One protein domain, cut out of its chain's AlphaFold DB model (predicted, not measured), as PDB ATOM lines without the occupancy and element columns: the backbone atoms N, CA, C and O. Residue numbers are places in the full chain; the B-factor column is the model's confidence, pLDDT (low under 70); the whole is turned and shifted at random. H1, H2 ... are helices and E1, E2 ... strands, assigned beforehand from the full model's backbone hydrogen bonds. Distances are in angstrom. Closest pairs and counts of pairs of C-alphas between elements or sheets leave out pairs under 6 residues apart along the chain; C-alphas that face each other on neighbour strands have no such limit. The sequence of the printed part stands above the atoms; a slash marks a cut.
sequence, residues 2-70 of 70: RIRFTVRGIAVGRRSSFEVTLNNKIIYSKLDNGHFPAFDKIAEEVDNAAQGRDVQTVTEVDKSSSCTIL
ATOM      1  N   ARG A   2      47.855  71.630  45.282       59.66
ATOM      2  CA  ARG A   2      48.766  70.717  44.564       59.66
ATOM      3  C   ARG A   2      49.051  69.529  45.478       59.66
ATOM      4  O   ARG A   2      49.760  69.679  46.466       59.66
ATOM      5  N   ILE A   3      48.439  68.391  45.179       67.88
ATOM      6  CA  ILE A   3      48.533  67.179  45.995       67.88
ATOM      7  C   ILE A   3      49.653  66.330  45.398       67.88
ATOM      8  O   ILE A   3      49.725  66.157  44.181       67.88
ATOM      9  N   ARG A   4      50.595  65.885  46.233       70.69
ATOM     10  CA  ARG A   4      51.716  65.049  45.793       70.69
ATOM     11  C   ARG A   4      51.375  63.591  46.048       70.69
ATOM     12  O   ARG A   4      51.392  63.149  47.192       70.69
ATOM     13  N   PHE A   5      51.127  62.851  44.978       73.50
ATOM     14  CA  PHE A   5      51.038  61.399  45.032       73.50
ATOM     15  C   PHE A   5      52.431  60.791  44.885       73.50
ATOM     16  O   PHE A   5      53.223  61.226  44.050       73.50
ATOM     17  N   THR A   6      52.737  59.788  45.708       80.81
ATOM     18  CA  THR A   6      53.958  58.987  45.565       80.81
ATOM     19  C   THR A   6      53.558  57.609  45.072       80.81
ATOM     20  O   THR A   6      52.986  56.829  45.828       80.81
ATOM     21  N   VAL A   7      53.870  57.300  43.816       80.75
ATOM     22  CA  VAL A   7      53.682  55.953  43.270       80.75
ATOM     23  C   VAL A   7      54.910  55.121  43.627       80.75
ATOM     24  O   VAL A   7      56.038  55.520  43.341       80.75
ATOM     25  N   ARG A   8      54.701  53.973  44.274       81.38
ATOM     26  CA  ARG A   8      55.767  53.021  44.606       81.38
ATOM     27  C   ARG A   8      55.485  51.694  43.921       81.38
ATOM     28  O   ARG A   8      54.418  51.123  44.113       81.38
ATOM     29  N   GLY A   9      56.454  51.194  43.159       74.25
ATOM     30  CA  GLY A   9      56.445  49.809  42.702       74.25
ATOM     31  C   GLY A   9      56.909  48.905  43.839       74.25
ATOM     32  O   GLY A   9      58.047  49.025  44.291       74.25
ATOM     33  N   ILE A  10      56.037  48.024  44.320       73.75
ATOM     34  CA  ILE A  10      56.395  47.016  45.319       73.75
ATOM     35  C   ILE A  10      56.802  45.754  44.557       73.75
ATOM     36  O   ILE A  10      55.991  45.155  43.861       73.75
ATOM     37  N   ALA A  11      58.071  45.353  44.666       63.47
ATOM     38  CA  ALA A  11      58.610  44.161  43.996       63.47
ATOM     39  C   ALA A  11      58.302  42.844  44.743       63.47
ATOM     40  O   ALA A  11      58.923  41.816  44.484       63.47
ATOM     41  N   VAL A  12      57.381  42.883  45.705       68.25
ATOM     42  CA  VAL A  12      57.049  41.777  46.605       68.25
ATOM     43  C   VAL A  12      55.666  41.254  46.213       68.25
ATOM     44  O   VAL A  12      54.721  42.033  46.174       68.25
ATOM     45  N   GLY A  13      55.549  39.965  45.881       64.12
ATOM     46  CA  GLY A  13      54.289  39.362  45.428       64.12
ATOM     47  C   GLY A  13      54.487  38.177  44.477       64.12
ATOM     48  O   GLY A  13      55.613  37.828  44.111       64.12
ATOM     49  N   ARG A  14      53.385  37.533  44.075       68.56
ATOM     50  CA  ARG A  14      53.404  36.478  43.047       68.56
ATOM     51  C   ARG A  14      53.760  37.104  41.693       68.56
ATOM     52  O   ARG A  14      53.300  38.195  41.370       68.56
ATOM     53  N   ARG A  15      54.526  36.399  40.849       66.94
ATOM     54  CA  ARG A  15      54.682  36.809  39.438       66.94
ATOM     55  C   ARG A  15      53.276  36.953  38.839       66.94
ATOM     56  O   ARG A  15      52.527  35.986  38.906       66.94
ATOM     57  N   SER A  16      52.952  38.129  38.288       72.50
ATOM     58  CA  SER A  16      51.658  38.541  37.688       72.50
ATOM     59  C   SER A  16      50.571  39.157  38.592       72.50
ATOM     60  O   SER A  16      49.530  39.560  38.057       72.50
ATOM     61  N   SER A  17      50.795  39.306  39.906       78.94
ATOM     62  CA  SER A  17      49.853  40.030  40.775       78.94
ATOM     63  C   SER A  17      49.865  41.535  40.492       78.94
ATOM     64  O   SER A  17      50.914  42.116  40.213       78.94
ATOM     65  N   PHE A  18      48.695  42.167  40.586       85.44
ATOM     66  CA  PHE A  18      48.539  43.614  40.466       85.44
ATOM     67  C   PHE A  18      47.601  44.106  41.566       85.44
ATOM     68  O   PHE A  18      46.437  43.713  41.611       85.44
ATOM     69  N   GLU A  19      48.118  44.947  42.452       88.12
ATOM     70  CA  GLU A  19      47.376  45.511  43.576       88.12
ATOM     71  C   GLU A  19      47.558  47.024  43.582       88.12
ATOM     72  O   GLU A  19      48.653  47.534  43.330       88.12
ATOM     73  N   VAL A  20      46.475  47.743  43.870       88.81
ATOM     74  CA  VAL A  20      46.495  49.198  44.009       88.81
ATOM     75  C   VAL A  20      46.171  49.533  45.452       88.81
ATOM     76  O   VAL A  20      45.110  49.180  45.964       88.81
ATOM     77  N   THR A  21      47.099  50.219  46.112       88.56
ATOM     78  CA  THR A  21      46.936  50.696  47.486       88.56
ATOM     79  C   THR A  21      46.914  52.214  47.493       88.56
ATOM     80  O   THR A  21      47.807  52.857  46.944       88.56
ATOM     81  N   LEU A  22      45.918  52.783  48.161       88.06
ATOM     82  CA  LEU A  22      45.752  54.216  48.324       88.06
ATOM     83  C   LEU A  22      45.509  54.521  49.803       88.06
ATOM     84  O   LEU A  22      44.677  53.880  50.436       88.06
ATOM     85  N   ASN A  23      46.272  55.456  50.379       86.69
ATOM     86  CA  ASN A  23      46.213  55.791  51.812       86.69
ATOM     87  C   ASN A  23      46.263  54.552  52.735       86.69
ATOM     88  O   ASN A  23      45.499  54.448  53.688       86.69
ATOM     89  N   ASN A  24      47.141  53.590  52.424       84.50
ATOM     90  CA  ASN A  24      47.305  52.320  53.151       84.50
ATOM     91  C   ASN A  24      46.106  51.349  53.077       84.50
ATOM     92  O   ASN A  24      46.136  50.306  53.727       84.50
ATOM     93  N   LYS A  25      45.094  51.636  52.254       88.62
ATOM     94  CA  LYS A  25      43.966  50.746  51.960       88.62
ATOM     95  C   LYS A  25      44.125  50.154  50.563       88.62
ATOM     96  O   LYS A  25      44.391  50.881  49.607       88.62
ATOM     97  N   ILE A  26      43.978  48.838  50.426       89.25
ATOM     98  CA  ILE A  26      43.913  48.200  49.106       89.25
ATOM     99  C   ILE A  26      42.570  48.578  48.483       89.25
ATOM    100  O   ILE A  26      41.517  48.271  49.038       89.25
ATOM    101  N   ILE A  27      42.625  49.261  47.344       92.69
ATOM    102  CA  ILE A  27      41.442  49.686  46.589       92.69
ATOM    103  C   ILE A  27      41.167  48.765  45.404       92.69
ATOM    104  O   ILE A  27      40.065  48.777  44.870       92.69
ATOM    105  N   TYR A  28      42.148  47.954  44.994       92.00
ATOM    106  CA  TYR A  28      41.977  46.959  43.944       92.00
ATOM    107  C   TYR A  28      42.967  45.804  44.089       92.00
ATOM    108  O   TYR A  28      44.144  46.028  44.373       92.00
ATOM    109  N   SER A  29      42.501  44.590  43.793       88.94
ATOM    110  CA  SER A  29      43.304  43.371  43.715       88.94
ATOM    111  C   SER A  29      42.947  42.595  42.449       88.94
ATOM    112  O   SER A  29      41.814  42.149  42.265       88.94
ATOM    113  N   LYS A  30      43.929  42.409  41.561       87.12
ATOM    114  CA  LYS A  30      43.789  41.545  40.380       87.12
ATOM    115  C   LYS A  30      43.667  40.074  40.766       87.12
ATOM    116  O   LYS A  30      43.073  39.311  40.017       87.12
ATOM    117  N   LEU A  31      44.239  39.663  41.897       84.88
ATOM    118  CA  LEU A  31      44.113  38.279  42.354       84.88
ATOM    119  C   LEU A  31      42.661  37.947  42.708       84.88
ATOM    120  O   LEU A  31      42.206  36.856  42.380       84.88
ATOM    121  N   ASP A  32      41.936  38.904  43.290       84.50
ATOM    122  CA  ASP A  32      40.531  38.722  43.663       84.50
ATOM    123  C   ASP A  32      39.594  38.899  42.462       84.50
ATOM    124  O   ASP A  32      38.652  38.132  42.281       84.50
ATOM    125  N   ASN A  33      39.874  39.889  41.607       83.31
ATOM    126  CA  ASN A  33      39.012  40.239  40.473       83.31
ATOM    127  C   ASN A  33      39.349  39.487  39.169       83.31
ATOM    128  O   ASN A  33      38.609  39.582  38.191       83.31
ATOM    129  N   GLY A  34      40.482  38.784  39.106       82.44
ATOM    130  CA  GLY A  34      40.948  37.998  37.954       82.44
ATOM    131  C   GLY A  34      41.485  38.802  36.760       82.44
ATOM    132  O   GLY A  34      42.133  38.227  35.885       82.44
ATOM    133  N   HIS A  35      41.270  40.119  36.723       84.12
ATOM    134  CA  HIS A  35      41.581  40.999  35.589       84.12
ATOM    135  C   HIS A  35      42.292  42.287  36.032       84.12
ATOM    136  O   HIS A  35      42.582  42.479  37.211       84.12
ATOM    137  N   PHE A  36      42.640  43.158  35.083       87.12
ATOM    138  CA  PHE A  36      43.081  44.515  35.411       87.12
ATOM    139  C   PHE A  36      41.877  45.416  35.741       87.12
ATOM    140  O   PHE A  36      40.773  45.178  35.234       87.12
ATOM    141  N   PRO A  37      42.066  46.443  36.591       88.81
ATOM    142  CA  PRO A  37      40.995  47.378  36.907       88.81
ATOM    143  C   PRO A  37      40.634  48.229  35.694       88.81
ATOM    144  O   PRO A  37      41.475  48.476  34.833       88.81
ATOM    145  N   ALA A  38      39.418  48.771  35.693       90.19
ATOM    146  CA  ALA A  38      39.103  49.927  34.865       90.19
ATOM    147  C   ALA A  38      39.963  51.124  35.319       90.19
ATOM    148  O   ALA A  38      39.808  51.631  36.433       90.19
ATOM    149  N   PHE A  39      40.894  51.564  34.470       88.62
ATOM    150  CA  PHE A  39      41.864  52.605  34.829       88.62
ATOM    151  C   PHE A  39      41.202  53.938  35.187       88.62
ATOM    152  O   PHE A  39      41.628  54.593  36.140       88.62
ATOM    153  N   ASP A  40      40.125  54.297  34.486       90.69
ATOM    154  CA  ASP A  40      39.368  55.525  34.745       90.69
ATOM    155  C   ASP A  40      38.791  55.549  36.164       90.69
ATOM    156  O   ASP A  40      38.822  56.579  36.834       90.69
ATOM    157  N   LYS A  41      38.344  54.392  36.670       90.00
ATOM    158  CA  LYS A  41      37.810  54.268  38.030       90.00
ATOM    159  C   LYS A  41      38.880  54.405  39.094       90.00
ATOM    160  O   LYS A  41      38.653  55.052  40.108       90.00
ATOM    161  N   ILE A  42      40.067  53.854  38.848       91.06
ATOM    162  CA  ILE A  42      41.210  54.064  39.741       91.06
ATOM    163  C   ILE A  42      41.586  55.550  39.782       91.06
ATOM    164  O   ILE A  42      41.870  56.075  40.856       91.06
ATOM    165  N   ALA A  43      41.572  56.240  38.640       90.50
ATOM    166  CA  ALA A  43      41.877  57.668  38.578       90.50
ATOM    167  C   ALA A  43      40.825  58.528  39.302       90.50
ATOM    168  O   ALA A  43      41.195  59.435  40.047       90.50
ATOM    169  N   GLU A  44      39.537  58.218  39.132       91.31
ATOM    170  CA  GLU A  44      38.433  58.857  39.861       91.31
ATOM    171  C   GLU A  44      38.604  58.691  41.379       91.31
ATOM    172  O   GLU A  44      38.461  59.646  42.143       91.31
ATOM    173  N   GLU A  45      39.009  57.501  41.816       90.44
ATOM    174  CA  GLU A  45      39.222  57.198  43.226       90.44
ATOM    175  C   GLU A  45      40.425  57.946  43.822       90.44
ATOM    176  O   GLU A  45      40.385  58.440  44.952       90.44
ATOM    177  N   VAL A  46      41.489  58.106  43.031       90.06
ATOM    178  CA  VAL A  46      42.636  58.949  43.389       90.06
ATOM    179  C   VAL A  46      42.217  60.411  43.548       90.06
ATOM    180  O   VAL A  46      42.664  61.062  44.496       90.06
ATOM    181  N   ASP A  47      41.354  60.923  42.667       90.25
ATOM    182  CA  ASP A  47      40.837  62.293  42.760       90.25
ATOM    183  C   ASP A  47      39.927  62.482  43.984       90.25
ATOM    184  O   ASP A  47      40.105  63.432  44.748       90.25
ATOM    185  N   ASN A  48      39.027  61.529  44.255       89.31
ATOM    186  CA  ASN A  48      38.189  61.524  45.458       89.31
ATOM    187  C   ASN A  48      39.036  61.581  46.736       89.31
ATOM    188  O   ASN A  48      38.785  62.412  47.616       89.31
ATOM    189  N   ALA A  49      40.081  60.757  46.814       89.12
ATOM    190  CA  ALA A  49      41.011  60.770  47.936       89.12
ATOM    191  C   ALA A  49      41.753  62.109  48.063       89.12
ATOM    192  O   ALA A  49      41.972  62.607  49.168       89.12
ATOM    193  N   ALA A  50      42.109  62.722  46.931       88.06
ATOM    194  CA  ALA A  50      42.706  64.052  46.875       88.06
ATOM    195  C   ALA A  50      41.777  65.136  47.454       88.06
ATOM    196  O   ALA A  50      42.237  66.065  48.122       88.06
ATOM    197  N   GLN A  51      40.470  65.005  47.233       88.69
ATOM    198  CA  GLN A  51      39.446  65.893  47.785       88.69
ATOM    199  C   GLN A  51      39.121  65.607  49.264       88.69
ATOM    200  O   GLN A  51      38.279  66.291  49.845       88.69
ATOM    201  N   GLY A  52      39.777  64.620  49.887       85.69
ATOM    202  CA  GLY A  52      39.540  64.224  51.277       85.69
ATOM    203  C   GLY A  52      38.294  63.358  51.476       85.69
ATOM    204  O   GLY A  52      37.806  63.257  52.601       85.69
ATOM    205  N   ARG A  53      37.760  62.757  50.406       87.44
ATOM    206  CA  ARG A  53      36.651  61.798  50.491       87.44
ATOM    207  C   ARG A  53      37.163  60.418  50.900       87.44
ATOM    208  O   ARG A  53      38.340  60.104  50.717       87.44
ATOM    209  N   ASP A  54      36.266  59.608  51.459       86.75
ATOM    210  CA  ASP A  54      36.583  58.218  51.792       86.75
ATOM    211  C   ASP A  54      36.782  57.396  50.521       86.75
ATOM    212  O   ASP A  54      36.080  57.594  49.529       86.75
ATOM    213  N   VAL A  55      37.756  56.491  50.578       87.19
ATOM    214  CA  VAL A  55      38.267  55.784  49.412       87.19
ATOM    215  C   VAL A  55      37.585  54.426  49.288       87.19
ATOM    216  O   VAL A  55      37.672  53.614  50.213       87.19
ATOM    217  N   GLN A  56      36.937  54.132  48.167       88.62
ATOM    218  CA  GLN A  56      36.202  52.885  47.951       88.62
ATOM    219  C   GLN A  56      36.999  51.830  47.179       88.62
ATOM    220  O   GLN A  56      37.965  52.112  46.473       88.62
ATOM    221  N   THR A  57      36.594  50.573  47.356       89.12
ATOM    222  CA  THR A  57      37.154  49.450  46.606       89.12
ATOM    223  C   THR A  57      36.556  49.438  45.206       89.12
ATOM    224  O   THR A  57      35.336  49.408  45.048       89.12
ATOM    225  N   VAL A  58      37.412  49.415  44.192       87.62
ATOM    226  CA  VAL A  58      37.011  49.311  42.792       87.62
ATOM    227  C   VAL A  58      36.856  47.831  42.437       87.62
ATOM    228  O   VAL A  58      37.770  47.032  42.629       87.62
ATOM    229  N   THR A  59      35.694  47.451  41.917       85.19
ATOM    230  CA  THR A  59      35.425  46.095  41.394       85.19
ATOM    231  C   THR A  59      35.249  46.084  39.880       85.19
ATOM    232  O   THR A  59      35.204  45.022  39.262       85.19
ATOM    233  N   GLU A  60      35.183  47.261  39.260       83.38
ATOM    234  CA  GLU A  60      35.082  47.396  37.815       83.38
ATOM    235  C   GLU A  60      36.393  46.969  37.150       83.38
ATOM    236  O   GLU A  60      37.481  47.458  37.467       83.38
ATOM    237  N   VAL A  61      36.269  46.026  36.222       82.06
ATOM    238  CA  VAL A  61      37.388  45.458  35.478       82.06
ATOM    239  C   VAL A  61      37.317  45.880  34.025       82.06
ATOM    240  O   VAL A  61      36.234  45.964  33.436       82.06
ATOM    241  N   ASP A  62      38.481  46.116  33.434       74.38
ATOM    242  CA  ASP A  62      38.559  46.463  32.028       74.38
ATOM    243  C   ASP A  62      38.386  45.196  31.181       74.38
ATOM    244  O   ASP A  62      39.311  44.392  31.015       74.38
ATOM    245  N   LYS A  63      37.167  45.001  30.657       62.78
ATOM    246  CA  LYS A  63      36.780  43.832  29.843       62.78
ATOM    247  C   LYS A  63      37.574  43.714  28.536       62.78
ATOM    248  O   LYS A  63      37.492  42.681  27.879       62.78
ATOM    249  N   SER A  64      38.319  44.753  28.152       61.06
ATOM    250  CA  SER A  64      39.179  44.752  26.965       61.06
ATOM    251  C   SER A  64      40.519  44.035  27.187       61.06
ATOM    252  O   SER A  64      41.168  43.618  26.227       61.06
ATOM    253  N   SER A  65      40.932  43.846  28.443       54.84
ATOM    254  CA  SER A  65      42.238  43.284  28.784       54.84
ATOM    255  C   SER A  65      42.156  41.765  28.992       54.84
ATOM    256  O   SER A  65      41.792  41.264  30.057       54.84
ATOM    257  N   SER A  66      42.518  40.993  27.960       52.75
ATOM    258  CA  SER A  66      42.581  39.520  27.991       52.75
ATOM    259  C   SER A  66      43.777  38.997  28.807       52.75
ATOM    260  O   SER A  66      44.554  38.157  28.353       52.75
ATOM    261  N   CYS A  67      43.998  39.529  30.003       49.88
ATOM    262  CA  CYS A  67      45.030  39.037  30.902       49.88
ATOM    263  C   CYS A  67      44.422  38.020  31.861       49.88
ATOM    264  O   CYS A  67      44.079  38.360  32.988       49.88
ATOM    265  N   THR A  68      44.319  36.774  31.405       53.19
ATOM    266  CA  THR A  68      44.016  35.622  32.257       53.19
ATOM    267  C   THR A  68      45.208  35.347  33.172       53.19
ATOM    268  O   THR A  68      46.355  35.335  32.717       53.19
ATOM    269  N   ILE A  69      44.956  35.136  34.463       52.56
ATOM    270  CA  ILE A  69      45.932  34.506  35.360       52.56
ATOM    271  C   ILE A  69      46.073  33.050  34.884       52.56
ATOM    272  O   ILE A  69      45.147  32.263  35.072       52.56
ATOM    273  N   LEU A  70      47.176  32.732  34.199       48.81
ATOM    274  CA  LEU A  70      47.574  31.364  33.836       48.81
ATOM    275  C   LEU A  70      48.477  30.771  34.920       48.81
ATOM    276  O   LEU A  70      49.376  31.504  35.396       48.81
TER     277      LEU A  70
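What this domain is: This is residues 2 to 70 of the 70 residues of the protein "Hypothetical protein" of Adineta ricciae (UniProt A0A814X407). There is little regular structure here: a short hairpin, E1 and E2, with helix H2 near it, and a long stretch with no named element at each end. The printed part has 69 residues, 25 of them in named elements, in the order E1, E2, H1, H2; the class is mixed. It is compact, radius of gyration of the C-alphas 12.6 A, with an elongated outline of 40 by 26 by 17 A.

How they stand to each other: Look first at E1, residues 19 to 22, and E2, residues 25 to 29, an antiparallel hairpin at 155 degrees; N 20 and O 28 are within hydrogen-bond range, 2.9 A. H1, residues 30 to 33, follows by a tight link. In H2, residues 39 to 50, find Val 46: its C-alpha and that of Leu 22, the closest between H2 and E1, are 7.5 A apart. H2 and E2 are only just apart, closest 8.1 A. Every O i to N i+4 pair in H2 is within range; H1 is too short for one.

Where its parts are: Find C-alpha 19 at (47.376, 45.511, 43.576), where E1 begins its 10.0 A; E2 spans 11.1 A, H1 5.0 A. H2 runs 16.6 A to C-alpha 50 at (42.706, 64.052, 46.875).

The domain as a whole: The C-alphas farthest apart, Arg 2 and Leu 70, lie 40.8 A apart. The printed part has no cut, and its three links are tight. Confidence is under 70 at residues 2 to 3, 11 to 15 and 63 to 70.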